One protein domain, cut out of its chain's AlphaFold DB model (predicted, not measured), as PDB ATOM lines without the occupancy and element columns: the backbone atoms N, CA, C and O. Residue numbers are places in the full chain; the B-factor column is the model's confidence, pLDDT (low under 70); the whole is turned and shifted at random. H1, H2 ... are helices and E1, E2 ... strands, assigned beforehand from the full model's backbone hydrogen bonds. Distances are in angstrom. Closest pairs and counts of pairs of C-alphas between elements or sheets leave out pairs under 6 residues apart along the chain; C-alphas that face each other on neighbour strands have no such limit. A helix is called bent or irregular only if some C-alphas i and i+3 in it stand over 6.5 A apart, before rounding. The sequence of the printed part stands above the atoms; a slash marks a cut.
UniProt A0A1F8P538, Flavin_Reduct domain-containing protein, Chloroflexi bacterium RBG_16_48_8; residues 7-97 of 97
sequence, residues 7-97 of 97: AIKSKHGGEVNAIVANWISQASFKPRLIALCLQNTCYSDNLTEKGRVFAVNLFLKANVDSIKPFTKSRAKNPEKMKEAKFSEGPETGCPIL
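AT A GLANCE: This is residues 7 to 97 of the 97 residues of the protein "Flavin_Reduct domain-containing protein" of Chloroflexi bacterium RBG_16_48_8 (UniProt A0A1F8P538). A small, strongly twisted sheet of three strands, E2, E1 and E5, makes the core, with H1 packed on one face and the irregular H2 over E2 on the other. The hairpin of E3 and E4 is set off to one side, and the long last stretch, residues 72 to 97, passes H2 and ends in a loop that folds back on itself over the sheet's face away from H1. The printed part has 91 residues with five named strands and two named helices, in the order E1 E2 E3 E4 H1 E5 H2; both sheets, E2 - E1 - E5 and E3 - E4, are antiparallel and the class is mixed. It is compact, with a radius of gyration of the C-alphas of 12.9 A and spans of 37 by 33 by 27 A.

IN THESE COORDINATES: Find C-alpha 7 at (-44.093, -6.607, -14.932); from there E1 runs through residues 7 to 12, 17.0 A long. E2, residues 15 to 21, covers 19.2 A, and E5, residues 54 to 58, covers 13.3 A. E3 is residues 24 to 28 and E4 residues 33 to 36. H1, residues 43 to 51, begins with C-alpha 43 at (-56.694, -4.447, -20.240). H2, residues 61 to 71, is 15.3 A long and ends with C-alpha 71 at (-47.035, -13.528, -19.624); it is irregular, with C-alphas 62 and 65 8.3 A apart.

HOW THE PARTS SIT: Look first at E1, the inner strand. It is antiparallel to E2 at 156 degrees, with N 8 and O 19 2.8 A apart, and to E5 at 160 degrees, with N 55 and O 9 2.8 A apart. The sheet is only just strongly twisted, with C-alphas up to 4.2 A off its best plane. H1 is on it at a height of 7.2 A; its closest C-alphas to E1 are those of Gly 51 and His 12, 4.6 A. It lies over E1 and, only just, over E2, on which 3 of its C-alphas fall. On the opposite face H2 is on the sheet at a height of 10.3 A, over E2; their closest C-alphas are those of Thr 71 and Val 20, 5.4 A. E2 runs on into E3 at 94 degrees, and the hairpin E3 and E4 has N 35 and O 25 2.8 A apart. Every O i to N i+4 pair is within hydrogen-bond range in H1; in H2 it is 1 of 7, beside 4 of 8 O i to N i+3 pairs.

THE WHOLE: The C-alphas farthest apart, those of Lys 30 and Lys 76, are 39.0 A apart. Residues 60 to 65, of which 61 to 65 belong to H2, stand free. Near the end, residues 87 to 88 pair antiparallel with 95 to 96. The printed part has no cut, and no link between named elements is long. The mean pLDDT of the printed part is 88.9; look to residue 76 for the one value under 70.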
ATOM      1  N   ALA A   7     -42.665  -6.527 -15.222       91.00
ATOM      2  CA  ALA A   7     -44.093  -6.607 -14.932       91.00
ATOM      3  C   ALA A   7     -44.639  -5.204 -14.702       91.00
ATOM      4  O   ALA A   7     -44.271  -4.525 -13.742       91.00
ATOM      5  N   ILE A   8     -45.563  -4.800 -15.567       94.00
ATOM      6  CA  ILE A   8     -46.332  -3.576 -15.398       94.00
ATOM      7  C   ILE A   8     -47.614  -3.918 -14.664       94.00
ATOM      8  O   ILE A   8     -48.372  -4.798 -15.081       94.00
ATOM      9  N   LYS A   9     -47.853  -3.203 -13.572       93.44
ATOM     10  CA  LYS A   9     -49.019  -3.363 -12.714       93.44
ATOM     11  C   LYS A   9     -49.863  -2.100 -12.786       93.44
ATOM     12  O   LYS A   9     -49.320  -1.005 -12.696       93.44
ATOM     13  N   SER A  10     -51.169  -2.250 -12.949       94.75
ATOM     14  CA  SER A  10     -52.114  -1.131 -13.031       94.75
ATOM     15  C   SER A  10     -53.306  -1.367 -12.107       94.75
ATOM     16  O   SER A  10     -53.602  -2.514 -11.754       94.75
ATOM     17  N   LYS A  11     -53.951  -0.279 -11.671       94.50
ATOM     18  CA  LYS A  11     -55.066  -0.295 -10.713       94.50
ATOM     19  C   LYS A  11     -56.058   0.825 -11.017       94.50
ATOM     20  O   LYS A  11     -55.637   1.946 -11.288       94.50
ATOM     21  N   HIS A  12     -57.352   0.533 -10.924       95.75
ATOM     22  CA  HIS A  12     -58.430   1.526 -10.924       95.75
ATOM     23  C   HIS A  12     -59.714   0.904 -10.354       95.75
ATOM     24  O   HIS A  12     -60.033  -0.234 -10.680       95.75
ATOM     25  N   GLY A  13     -60.455   1.632  -9.510       90.25
ATOM     26  CA  GLY A  13     -61.783   1.197  -9.043       90.25
ATOM     27  C   GLY A  13     -61.821  -0.165  -8.329       90.25
ATOM     28  O   GLY A  13     -62.799  -0.889  -8.458       90.25
ATOM     29  N   GLY A  14     -60.749  -0.546  -7.623       88.81
ATOM     30  CA  GLY A  14     -60.621  -1.859  -6.967       88.81
ATOM     31  C   GLY A  14     -60.150  -2.991  -7.889       88.81
ATOM     32  O   GLY A  14     -59.729  -4.039  -7.406       88.81
ATOM     33  N   GLU A  15     -60.134  -2.774  -9.204       91.38
ATOM     34  CA  GLU A  15     -59.543  -3.710 -10.152       91.38
ATOM     35  C   GLU A  15     -58.026  -3.536 -10.231       91.38
ATOM     36  O   GLU A  15     -57.497  -2.421 -10.219       91.38
ATOM     37  N   VAL A  16     -57.323  -4.662 -10.358       92.12
ATOM     38  CA  VAL A  16     -55.869  -4.722 -10.517       92.12
ATOM     39  C   VAL A  16     -55.491  -5.657 -11.658       92.12
ATOM     40  O   VAL A  16     -56.141  -6.676 -11.892       92.12
ATOM     41  N   ASN A  17     -54.407  -5.342 -12.363       92.44
ATOM     42  CA  ASN A  17     -53.870  -6.215 -13.402       92.44
ATOM     43  C   ASN A  17     -52.341  -6.215 -13.423       92.44
ATOM     44  O   ASN A  17     -51.683  -5.314 -12.904       92.44
ATOM     45  N   ALA A  18     -51.788  -7.239 -14.068       91.19
ATOM     46  CA  ALA A  18     -50.379  -7.353 -14.403       91.19
ATOM     47  C   ALA A  18     -50.210  -7.702 -15.878       91.19
ATOM     48  O   ALA A  18     -50.956  -8.526 -16.406       91.19
ATOM     49  N   ILE A  19     -49.203  -7.149 -16.536       91.56
ATOM     50  CA  ILE A  19     -48.737  -7.608 -17.846       91.56
ATOM     51  C   ILE A  19     -47.219  -7.654 -17.855       91.56
ATOM     52  O   ILE A  19     -46.567  -6.948 -17.092       91.56
ATOM     53  N   VAL A  20     -46.669  -8.460 -18.750       91.12
ATOM     54  CA  VAL A  20     -45.247  -8.411 -19.068       91.12
ATOM     55  C   VAL A  20     -45.057  -7.456 -20.239       91.12
ATOM     56  O   VAL A  20     -45.705  -7.625 -21.270       91.12
ATOM     57  N   ALA A  21     -44.190  -6.463 -20.072       92.25
ATOM     58  CA  ALA A  21     -43.833  -5.507 -21.112       92.25
ATOM     59  C   ALA A  21     -42.311  -5.389 -21.225       92.25
ATOM     60  O   ALA A  21     -41.579  -5.613 -20.260       92.25
ATOM     61  N   ASN A  22     -41.848  -5.030 -22.417       92.81
ATOM     62  CA  ASN A  22     -40.438  -4.812 -22.732       92.81
ATOM     63  C   ASN A  22     -40.181  -3.443 -23.389       92.81
ATOM     64  O   ASN A  22     -39.060  -2.949 -23.327       92.81
ATOM     65  N   TRP A  23     -41.202  -2.794 -23.963       95.00
ATOM     66  CA  TRP A  23     -41.108  -1.437 -24.514       95.00
ATOM     67  C   TRP A  23     -41.259  -0.378 -23.423       95.00
ATOM     68  O   TRP A  23     -42.304   0.251 -23.257       95.00
ATOM     69  N   ILE A  24     -40.185  -0.212 -22.659       95.00
ATOM     70  CA  ILE A  24     -40.052   0.796 -21.614       95.00
ATOM     71  C   ILE A  24     -38.662   1.432 -21.687       95.00
ATOM     72  O   ILE A  24     -37.669   0.744 -21.924       95.00
ATOM     73  N   SER A  25     -38.587   2.745 -21.478       95.12
ATOM     74  CA  SER A  25     -37.324   3.486 -21.412       95.12
ATOM     75  C   SER A  25     -37.429   4.662 -20.447       95.12
ATOM     76  O   SER A  25     -38.491   5.268 -20.312       95.12
ATOM     77  N   GLN A  26     -36.318   5.035 -19.807       96.50
ATOM     78  CA  GLN A  26     -36.226   6.341 -19.157       96.50
ATOM     79  C   GLN A  26     -36.355   7.436 -20.222       96.50
ATOM     80  O   GLN A  26     -35.770   7.325 -21.300       96.50
ATOM     81  N   ALA A  27     -37.141   8.468 -19.919       97.88
ATOM     82  CA  ALA A  27     -37.417   9.582 -20.824       97.88
ATOM     83  C   ALA A  27     -36.837  10.915 -20.323       97.88
ATOM     84  O   ALA A  27     -36.632  11.826 -21.118       97.88
ATOM     85  N   SER A  28     -36.573  11.051 -19.018       98.38
ATOM     86  CA  SER A  28     -35.941  12.249 -18.452       98.38
ATOM     87  C   SER A  28     -35.274  11.982 -17.099       98.38
ATOM     88  O   SER A  28     -35.688  11.096 -16.341       98.38
ATOM     89  N   PHE A  29     -34.247  12.781 -16.794       97.69
ATOM     90  CA  PHE A  29     -33.593  12.839 -15.484       97.69
ATOM     91  C   PHE A  29     -34.319  13.784 -14.516       97.69
ATOM     92  O   PHE A  29     -34.510  13.446 -13.346       97.69
ATOM     93  N   LYS A  30     -34.733  14.965 -14.998       96.75
ATOM     94  CA  LYS A  30     -35.461  15.973 -14.219       96.75
ATOM     95  C   LYS A  30     -36.549  16.619 -15.094       96.75
ATOM     96  O   LYS A  30     -36.200  17.319 -16.041       96.75
ATOM     97  N   PRO A  31     -37.844  16.419 -14.787       96.69
ATOM     98  CA  PRO A  31     -38.379  15.488 -13.784       96.69
ATOM     99  C   PRO A  31     -38.029  14.022 -14.104       96.69
ATOM    100  O   PRO A  31     -37.684  13.693 -15.234       96.69
ATOM    101  N   ARG A  32     -38.101  13.129 -13.108       96.81
ATOM    102  CA  ARG A  32     -37.833  11.693 -13.305       96.81
ATOM    103  C   ARG A  32     -38.982  11.074 -14.099       96.81
ATOM    104  O   ARG A  32     -40.058  10.883 -13.540       96.81
ATOM    105  N   LEU A  33     -38.760  10.781 -15.380       97.81
ATOM    106  CA  LEU A  33     -39.795  10.259 -16.278       97.81
ATOM    107  C   LEU A  33     -39.389   8.931 -16.907       97.81
ATOM    108  O   LEU A  33     -38.229   8.721 -17.269       97.81
ATOM    109  N   ILE A  34     -40.391   8.084 -17.115       96.88
ATOM    110  CA  ILE A  34     -40.314   6.852 -17.898       96.88
ATOM    111  C   ILE A  34     -41.394   6.881 -18.980       96.88
ATOM    112  O   ILE A  34     -42.497   7.372 -18.750       96.88
ATOM    113  N   ALA A  35     -41.067   6.352 -20.154       96.62
ATOM    114  CA  ALA A  35     -42.004   6.101 -21.235       96.62
ATOM    115  C   ALA A  35     -42.285   4.599 -21.301       96.62
ATOM    116  O   ALA A  35     -41.353   3.794 -21.340       96.62
ATOM    117  N   LEU A  36     -43.565   4.236 -21.310       95.88
ATOM    118  CA  LEU A  36     -44.052   2.868 -21.428       95.88
ATOM    119  C   LEU A  36     -45.029   2.807 -22.601       95.88
ATOM    120  O   LEU A  36     -46.000   3.561 -22.629       95.88
ATOM    121  N   CYS A  37     -44.798   1.892 -23.536       95.44
ATOM    122  CA  CYS A  37     -45.741   1.623 -24.614       95.44
ATOM    123  C   CYS A  37     -46.633   0.437 -24.244       95.44
ATOM    124  O   CYS A  37     -46.144  -0.644 -23.912       95.44
ATOM    125  N   LEU A  38     -47.946   0.638 -24.337       93.56
ATOM    126  CA  LEU A  38     -48.960  -0.390 -24.128       93.56
ATOM    127  C   LEU A  38     -49.708  -0.651 -25.431       93.56
ATOM    128  O   LEU A  38     -49.872   0.236 -26.262       93.56
ATOM    129  N   GLN A  39     -50.167  -1.887 -25.612       92.38
ATOM    130  CA  GLN A  39     -51.092  -2.203 -26.693       92.38
ATOM    131  C   GLN A  39     -52.472  -1.630 -26.343       92.38
ATOM    132  O   GLN A  39     -53.027  -2.006 -25.312       92.38
ATOM    133  N   ASN A  40     -53.053  -0.811 -27.221       90.25
ATOM    134  CA  ASN A  40     -54.322  -0.096 -26.988       90.25
ATOM    135  C   ASN A  40     -55.519  -1.010 -26.651       90.25
ATOM    136  O   ASN A  40     -56.526  -0.572 -26.113       90.25
ATOM    137  N   THR A  41     -55.450  -2.296 -27.002       88.50
ATOM    138  CA  THR A  41     -56.513  -3.272 -26.709       88.50
ATOM    139  C   THR A  41     -56.254  -4.084 -25.440       88.50
ATOM    140  O   THR A  41     -57.051  -4.954 -25.083       88.50
ATOM    141  N   CYS A  42     -55.129  -3.861 -24.753       90.19
ATOM    142  CA  CYS A  42     -54.809  -4.599 -23.543       90.19
ATOM    143  C   CYS A  42     -55.536  -4.007 -22.335       90.19
ATOM    144  O   CYS A  42     -55.684  -2.801 -22.179       90.19
ATOM    145  N   TYR A  43     -55.949  -4.877 -21.419       91.75
ATOM    146  CA  TYR A  43     -56.694  -4.447 -20.240       91.75
ATOM    147  C   TYR A  43     -55.903  -3.472 -19.338       91.75
ATOM    148  O   TYR A  43     -56.483  -2.598 -18.696       91.75
ATOM    149  N   SER A  44     -54.567  -3.584 -19.310       92.81
ATOM    150  CA  SER A  44     -53.725  -2.646 -18.559       92.81
ATOM    151  C   SER A  44     -53.734  -1.230 -19.122       92.81
ATOM    152  O   SER A  44     -53.545  -0.312 -18.331       92.81
ATOM    153  N   ASP A  45     -53.950  -1.048 -20.426       94.62
ATOM    154  CA  ASP A  45     -54.056   0.272 -21.052       94.62
ATOM    155  C   ASP A  45     -55.267   1.023 -20.485       94.62
ATOM    156  O   ASP A  45     -55.107   2.062 -19.850       94.62
ATOM    157  N   ASN A  46     -56.445   0.386 -20.521       93.69
ATOM    158  CA  ASN A  46     -57.679   0.939 -19.958       93.69
ATOM    159  C   ASN A  46     -57.558   1.275 -18.460       93.69
ATOM    160  O   ASN A  46     -58.001   2.336 -18.017       93.69
ATOM    161  N   LEU A  47     -56.942   0.386 -17.669       94.94
ATOM    162  CA  LEU A  47     -56.706   0.649 -16.246       94.94
ATOM    163  C   LEU A  47     -55.728   1.800 -16.015       94.94
ATOM    164  O   LEU A  47     -55.931   2.582 -15.092       94.94
ATOM    165  N   THR A  48     -54.663   1.895 -16.810       95.06
ATOM    166  CA  THR A  48     -53.653   2.953 -16.655       95.06
ATOM    167  C   THR A  48     -54.227   4.302 -17.075       95.06
ATOM    168  O   THR A  48     -53.979   5.304 -16.410       95.06
ATOM    169  N   GLU A  49     -55.049   4.331 -18.123       94.62
ATOM    170  CA  GLU A  49     -55.742   5.534 -18.578       94.62
ATOM    171  C   GLU A  49     -56.708   6.067 -17.513       94.62
ATOM    172  O   GLU A  49     -56.640   7.244 -17.160       94.62
ATOM    173  N   LYS A  50     -57.548   5.196 -16.936       95.62
ATOM    174  CA  LYS A  50     -58.526   5.576 -15.902       95.62
ATOM    175  C   LYS A  50     -57.900   5.833 -14.532       95.62
ATOM    176  O   LYS A  50     -58.311   6.744 -13.821       95.62
ATOM    177  N   GLY A  51     -56.940   5.004 -14.132       94.44
ATOM    178  CA  GLY A  51     -56.281   5.078 -12.827       94.44
ATOM    179  C   GLY A  51     -55.186   6.135 -12.758       94.44
ATOM    180  O   GLY A  51     -54.880   6.615 -11.673       94.44
ATOM    181  N   ARG A  52     -54.594   6.502 -13.904       95.62
ATOM    182  CA  ARG A  52     -53.448   7.425 -14.023       95.62
ATOM    183  C   ARG A  52     -52.225   7.004 -13.203       95.62
ATOM    184  O   ARG A  52     -51.336   7.814 -12.952       95.62
ATOM    185  N   VAL A  53     -52.159   5.728 -12.828       94.62
ATOM    186  CA  VAL A  53     -51.081   5.134 -12.039       94.62
ATOM    187  C   VAL A  53     -50.698   3.769 -12.593       94.62
ATOM    188  O   VAL A  53     -51.539   3.002 -13.069       94.62
ATOM    189  N   PHE A  54     -49.410   3.457 -12.507       95.62
ATOM    190  CA  PHE A  54     -48.876   2.126 -12.755       95.62
ATOM    191  C   PHE A  54     -47.608   1.908 -11.922       95.62
ATOM    192  O   PHE A  54     -46.981   2.863 -11.463       95.62
ATOM    193  N   ALA A  55     -47.218   0.648 -11.746       95.44
ATOM    194  CA  ALA A  55     -45.945   0.263 -11.147       95.44
ATOM    195  C   ALA A  55     -45.126  -0.605 -12.107       95.44
ATOM    196  O   ALA A  55     -45.674  -1.426 -12.849       95.44
ATOM    197  N   VAL A  56     -43.806  -0.426 -12.068       94.44
ATOM    198  CA  VAL A  56     -42.831  -1.198 -12.846       94.44
ATOM    199  C   VAL A  56     -42.084  -2.118 -11.895       94.44
ATOM    200  O   VAL A  56     -41.381  -1.650 -11.005       94.44
ATOM    201  N   ASN A  57     -42.218  -3.424 -12.098       90.75
ATOM    202  CA  ASN A  57     -41.513  -4.436 -11.321       90.75
ATOM    203  C   ASN A  57     -40.392  -5.020 -12.180       90.75
ATOM    204  O   ASN A  57     -40.629  -5.505 -13.292       90.75
ATOM    205  N   LEU A  58     -39.171  -4.938 -11.660       89.38
ATOM    206  CA  LEU A  58     -37.965  -5.471 -12.280       89.38
ATOM    207  C   LEU A  58     -37.826  -6.948 -11.921       89.38
ATOM    208  O   LEU A  58     -37.860  -7.302 -10.745       89.38
ATOM    209  N   PHE A  59     -37.611  -7.801 -12.919       83.88
ATOM    210  CA  PHE A  59     -37.283  -9.199 -12.667       83.88
ATOM    211  C   PHE A  59     -35.792  -9.441 -12.829       83.88
ATOM    212  O   PHE A  59     -35.182  -9.089 -13.840       83.88
ATOM    213  N   LEU A  60     -35.213 -10.103 -11.833       83.88
ATOM    214  CA  LEU A  60     -33.876 -10.657 -11.944       83.88
ATOM    215  C   LEU A  60     -33.924 -11.933 -12.782       83.88
ATOM    216  O   LEU A  60     -34.910 -12.669 -12.755       83.88
ATOM    217  N   LYS A  61     -32.825 -12.240 -13.474       81.69
ATOM    218  CA  LYS A  61     -32.694 -13.466 -14.281       81.69
ATOM    219  C   LYS A  61     -32.996 -14.742 -13.478       81.69
ATOM    220  O   LYS A  61     -33.528 -15.694 -14.037       81.69
ATOM    221  N   ALA A  62     -32.694 -14.740 -12.179       82.56
ATOM    222  CA  ALA A  62     -32.983 -15.844 -11.265       82.56
ATOM    223  C   ALA A  62     -34.490 -16.090 -11.038       82.56
ATOM    224  O   ALA A  62     -34.875 -17.191 -10.664       82.56
ATOM    225  N   ASN A  63     -35.350 -15.103 -11.313       76.62
ATOM    226  CA  ASN A  63     -36.780 -15.125 -10.992       76.62
ATOM    227  C   ASN A  63     -37.645 -15.349 -12.246       76.62
ATOM    228  O   ASN A  63     -38.738 -14.801 -12.385       76.62
ATOM    229  N   VAL A  64     -37.160 -16.134 -13.212       77.94
ATOM    230  CA  VAL A  64     -37.880 -16.338 -14.481       77.94
ATOM    231  C   VAL A  64     -39.206 -17.086 -14.290       77.94
ATOM    232  O   VAL A  64     -40.145 -16.914 -15.064       77.94
ATOM    233  N   ASP A  65     -39.320 -17.910 -13.251       80.75
ATOM    234  CA  ASP A  65     -40.545 -18.666 -13.001       80.75
ATOM    235  C   ASP A  65     -41.667 -17.790 -12.435       80.75
ATOM    236  O   ASP A  65     -42.832 -18.007 -12.772       80.75
ATOM    237  N   SER A  66     -41.336 -16.732 -11.684       78.81
ATOM    238  CA  SER A  66     -42.337 -15.812 -11.130       78.81
ATOM    239  C   SER A  66     -42.999 -14.938 -12.195       78.81
ATOM    240  O   SER A  66     -44.087 -14.416 -11.964       78.81
ATOM    241  N   ILE A  67     -42.381 -14.774 -13.373       76.75
ATOM    242  CA  ILE A  67     -42.962 -13.980 -14.462       76.75
ATOM    243  C   ILE A  67     -43.959 -14.783 -15.310       76.75
ATOM    244  O   ILE A  67     -44.884 -14.204 -15.885       76.75
ATOM    245  N   LYS A  68     -43.817 -16.117 -15.371       80.69
ATOM    246  CA  LYS A  68     -44.608 -16.996 -16.253       80.69
ATOM    247  C   LYS A  68     -46.125 -16.784 -16.129       80.69
ATOM    248  O   LYS A  68     -46.759 -16.656 -17.182       80.69
ATOM    249  N   PRO A  69     -46.727 -16.655 -14.928       80.50
ATOM    250  CA  PRO A  69     -48.168 -16.427 -14.797       80.50
ATOM    251  C   PRO A  69     -48.647 -15.119 -15.444       80.50
ATOM    252  O   PRO A  69     -49.774 -15.038 -15.937       80.50
ATOM    253  N   PHE A  70     -47.784 -14.098 -15.496       80.00
ATOM    254  CA  PHE A  70     -48.119 -12.763 -15.992       80.00
ATOM    255  C   PHE A  70     -47.928 -12.594 -17.503       80.00
ATOM    256  O   PHE A  70     -48.448 -11.630 -18.067       80.00
ATOM    257  N   THR A  71     -47.240 -13.535 -18.162       79.19
ATOM    258  CA  THR A  71     -47.035 -13.528 -19.624       79.19
ATOM    259  C   THR A  71     -48.331 -13.750 -20.406       79.19
ATOM    260  O   THR A  71     -48.473 -13.264 -21.527       79.19
ATOM    261  N   LYS A  72     -49.311 -14.449 -19.820       75.69
ATOM    262  CA  LYS A  72     -50.623 -14.664 -20.444       75.69
ATOM    263  C   LYS A  72     -51.499 -13.420 -20.273       75.69
ATOM    264  O   LYS A  72     -51.570 -12.828 -19.192       75.69
ATOM    265  N   SER A  73     -52.193 -13.018 -21.338       72.38
ATOM    266  CA  SER A  73     -53.136 -11.894 -21.287       72.38
ATOM    267  C   SER A  73     -54.268 -12.164 -20.287       72.38
ATOM    268  O   SER A  73     -54.610 -13.320 -20.033       72.38
ATOM    269  N   ARG A  74     -54.882 -11.106 -19.732       72.88
ATOM    270  CA  ARG A  74     -56.031 -11.254 -18.814       72.88
ATOM    271  C   ARG A  74     -57.176 -12.039 -19.464       72.88
ATOM    272  O   ARG A  74     -57.780 -12.862 -18.800       72.88
ATOM    273  N   ALA A  75     -57.404 -11.872 -20.769       70.94
ATOM    274  CA  ALA A  75     -58.405 -12.646 -21.507       70.94
ATOM    275  C   ALA A  75     -58.175 -14.170 -21.446       70.94
ATOM    276  O   ALA A  75     -59.131 -14.934 -21.476       70.94
ATOM    277  N   LYS A  76     -56.915 -14.618 -21.350       69.75
ATOM    278  CA  LYS A  76     -56.549 -16.043 -21.256       69.75
ATOM    279  C   LYS A  76     -56.386 -16.538 -19.820       69.75
ATOM    280  O   LYS A  76     -56.448 -17.739 -19.590       69.75
ATOM    281  N   ASN A  77     -56.112 -15.640 -18.876       75.31
ATOM    282  CA  ASN A  77     -56.021 -15.962 -17.457       75.31
ATOM    283  C   ASN A  77     -56.546 -14.783 -16.615       75.31
ATOM    284  O   ASN A  77     -55.749 -13.945 -16.172       75.31
ATOM    285  N   PRO A  78     -57.874 -14.685 -16.426       74.00
ATOM    286  CA  PRO A  78     -58.496 -13.577 -15.700       74.00
ATOM    287  C   PRO A  78     -58.087 -13.534 -14.225       74.00
ATOM    288  O   PRO A  78     -58.008 -12.453 -13.645       74.00
ATOM    289  N   GLU A  79     -57.774 -14.701 -13.659       75.94
ATOM    290  CA  GLU A  79     -57.537 -14.925 -12.231       75.94
ATOM    291  C   GLU A  79     -56.058 -14.860 -11.831       75.94
ATOM    292  O   GLU A  79     -55.716 -15.043 -10.667       75.94
ATOM    293  N   LYS A  80     -55.154 -14.524 -12.761       77.12
ATOM    294  CA  LYS A  80     -53.696 -14.485 -12.516       77.12
ATOM    295  C   LYS A  80     -53.247 -13.561 -11.380       77.12
ATOM    296  O   LYS A  80     -52.108 -13.639 -10.936       77.12
ATOM    297  N   MET A  81     -54.114 -12.641 -10.968       81.06
ATOM    298  CA  MET A  81     -53.864 -11.729  -9.857       81.06
ATOM    299  C   MET A  81     -54.303 -12.298  -8.502       81.06
ATOM    300  O   MET A  81     -53.788 -11.823  -7.498       81.06
ATOM    301  N   LYS A  82     -55.197 -13.300  -8.451       77.62
ATOM    302  CA  LYS A  82     -55.678 -13.895  -7.189       77.62
ATOM    303  C   LYS A  82     -54.601 -14.700  -6.466       77.62
ATOM    304  O   LYS A  82     -54.520 -14.656  -5.248       77.62
ATOM    305  N   GLU A  83     -53.772 -15.417  -7.219       76.25
ATOM    306  CA  GLU A  83     -52.693 -16.249  -6.666       76.25
ATOM    307  C   GLU A  83     -51.371 -15.481  -6.504       76.25
ATOM    308  O   GLU A  83     -50.419 -15.972  -5.894       76.25
ATOM    309  N   ALA A  84     -51.288 -14.268  -7.057       81.94
ATOM    310  CA  ALA A  84     -50.093 -13.450  -6.975       81.94
ATOM    311  C   ALA A  84     -49.961 -12.838  -5.577       81.94
ATOM    312  O   ALA A  84     -50.818 -12.070  -5.146       81.94
ATOM    313  N   LYS A  85     -48.845 -13.111  -4.898       83.94
ATOM    314  CA  LYS A  85     -48.455 -12.349  -3.708       83.94
ATOM    315  C   LYS A  85     -47.963 -10.973  -4.155       83.94
ATOM    316  O   LYS A  85     -47.107 -10.890  -5.031       83.94
ATOM    317  N   PHE A  86     -48.531  -9.915  -3.591       88.50
ATOM    318  CA  PHE A  86     -48.100  -8.541  -3.817       88.50
ATOM    319  C   PHE A  86     -48.414  -7.688  -2.587       88.50
ATOM    320  O   PHE A  86     -49.323  -8.009  -1.820       88.50
ATOM    321  N   SER A  87     -47.694  -6.584  -2.425       92.31
ATOM    322  CA  SER A  87     -48.035  -5.507  -1.491       92.31
ATOM    323  C   SER A  87     -48.577  -4.298  -2.251       92.31
ATOM    324  O   SER A  87     -48.322  -4.140  -3.446       92.31
ATOM    325  N   GLU A  88     -49.319  -3.418  -1.586       92.81
ATOM    326  CA  GLU A  88     -49.719  -2.148  -2.196       92.81
ATOM    327  C   GLU A  88     -48.570  -1.134  -2.131       92.81
ATOM    328  O   GLU A  88     -47.905  -0.992  -1.106       92.81
ATOM    329  N   GLY A  89     -48.314  -0.439  -3.241       93.44
ATOM    330  CA  GLY A  89     -47.341   0.644  -3.286       93.44
ATOM    331  C   GLY A  89     -47.790   1.818  -2.406       93.44
ATOM    332  O   GLY A  89     -48.968   2.171  -2.450       93.44
ATOM    333  N   PRO A  90     -46.879   2.458  -1.656       93.19
ATOM    334  CA  PRO A  90     -47.245   3.418  -0.612       93.19
ATOM    335  C   PRO A  90     -47.971   4.664  -1.137       93.19
ATOM    336  O   PRO A  90     -48.887   5.148  -0.488       93.19
ATOM    337  N   GLU A  91     -47.596   5.157  -2.322       93.19
ATOM    338  CA  GLU A  91     -48.151   6.402  -2.883       93.19
ATOM    339  C   GLU A  91     -49.324   6.162  -3.843       93.19
ATOM    340  O   GLU A  91     -50.280   6.928  -3.894       93.19
ATOM    341  N   THR A  92     -49.248   5.104  -4.654       93.62
ATOM    342  CA  THR A  92     -50.200   4.871  -5.757       93.62
ATOM    343  C   THR A  92     -51.188   3.750  -5.463       93.62
ATOM    344  O   THR A  92     -52.132   3.541  -6.226       93.62
ATOM    345  N   GLY A  93     -50.941   2.955  -4.419       92.38
ATOM    346  CA  GLY A  93     -51.673   1.724  -4.143       92.38
ATOM    347  C   GLY A  93     -51.549   0.671  -5.248       92.38
ATOM    348  O   GLY A  93     -52.259  -0.337  -5.195       92.38
ATOM    349  N   CYS A  94     -50.708   0.883  -6.272       92.75
ATOM    350  CA  CYS A  94     -50.486  -0.103  -7.321       92.75
ATOM    351  C   CYS A  94     -49.787  -1.336  -6.739       92.75
ATOM    352  O   CYS A  94     -48.898  -1.192  -5.903       92.75
ATOM    353  N   PRO A  95     -50.140  -2.544  -7.199       90.50
ATOM    354  CA  PRO A  95     -49.551  -3.757  -6.660       90.50
ATOM    355  C   PRO A  95     -48.064  -3.879  -7.025       90.50
ATOM    356  O   PRO A  95     -47.704  -3.758  -8.197       90.50
ATOM    357  N   ILE A  96     -47.230  -4.158  -6.025       91.00
ATOM    358  CA  ILE A  96     -45.784  -4.397  -6.113       91.00
ATOM    359  C   ILE A  96     -45.527  -5.877  -5.821       91.00
ATOM    360  O   ILE A  96     -46.029  -6.396  -4.823       91.00
ATOM    361  N   LEU A  97     -44.822  -6.554  -6.728       84.69
ATOM    362  CA  LEU A  97     -44.493  -7.981  -6.638       84.69
ATOM    363  C   LEU A  97     -43.264  -8.230  -5.759       84.69
ATOM    364  O   LEU A  97     -42.330  -7.402  -5.819       84.69
TER     365      LEU A  97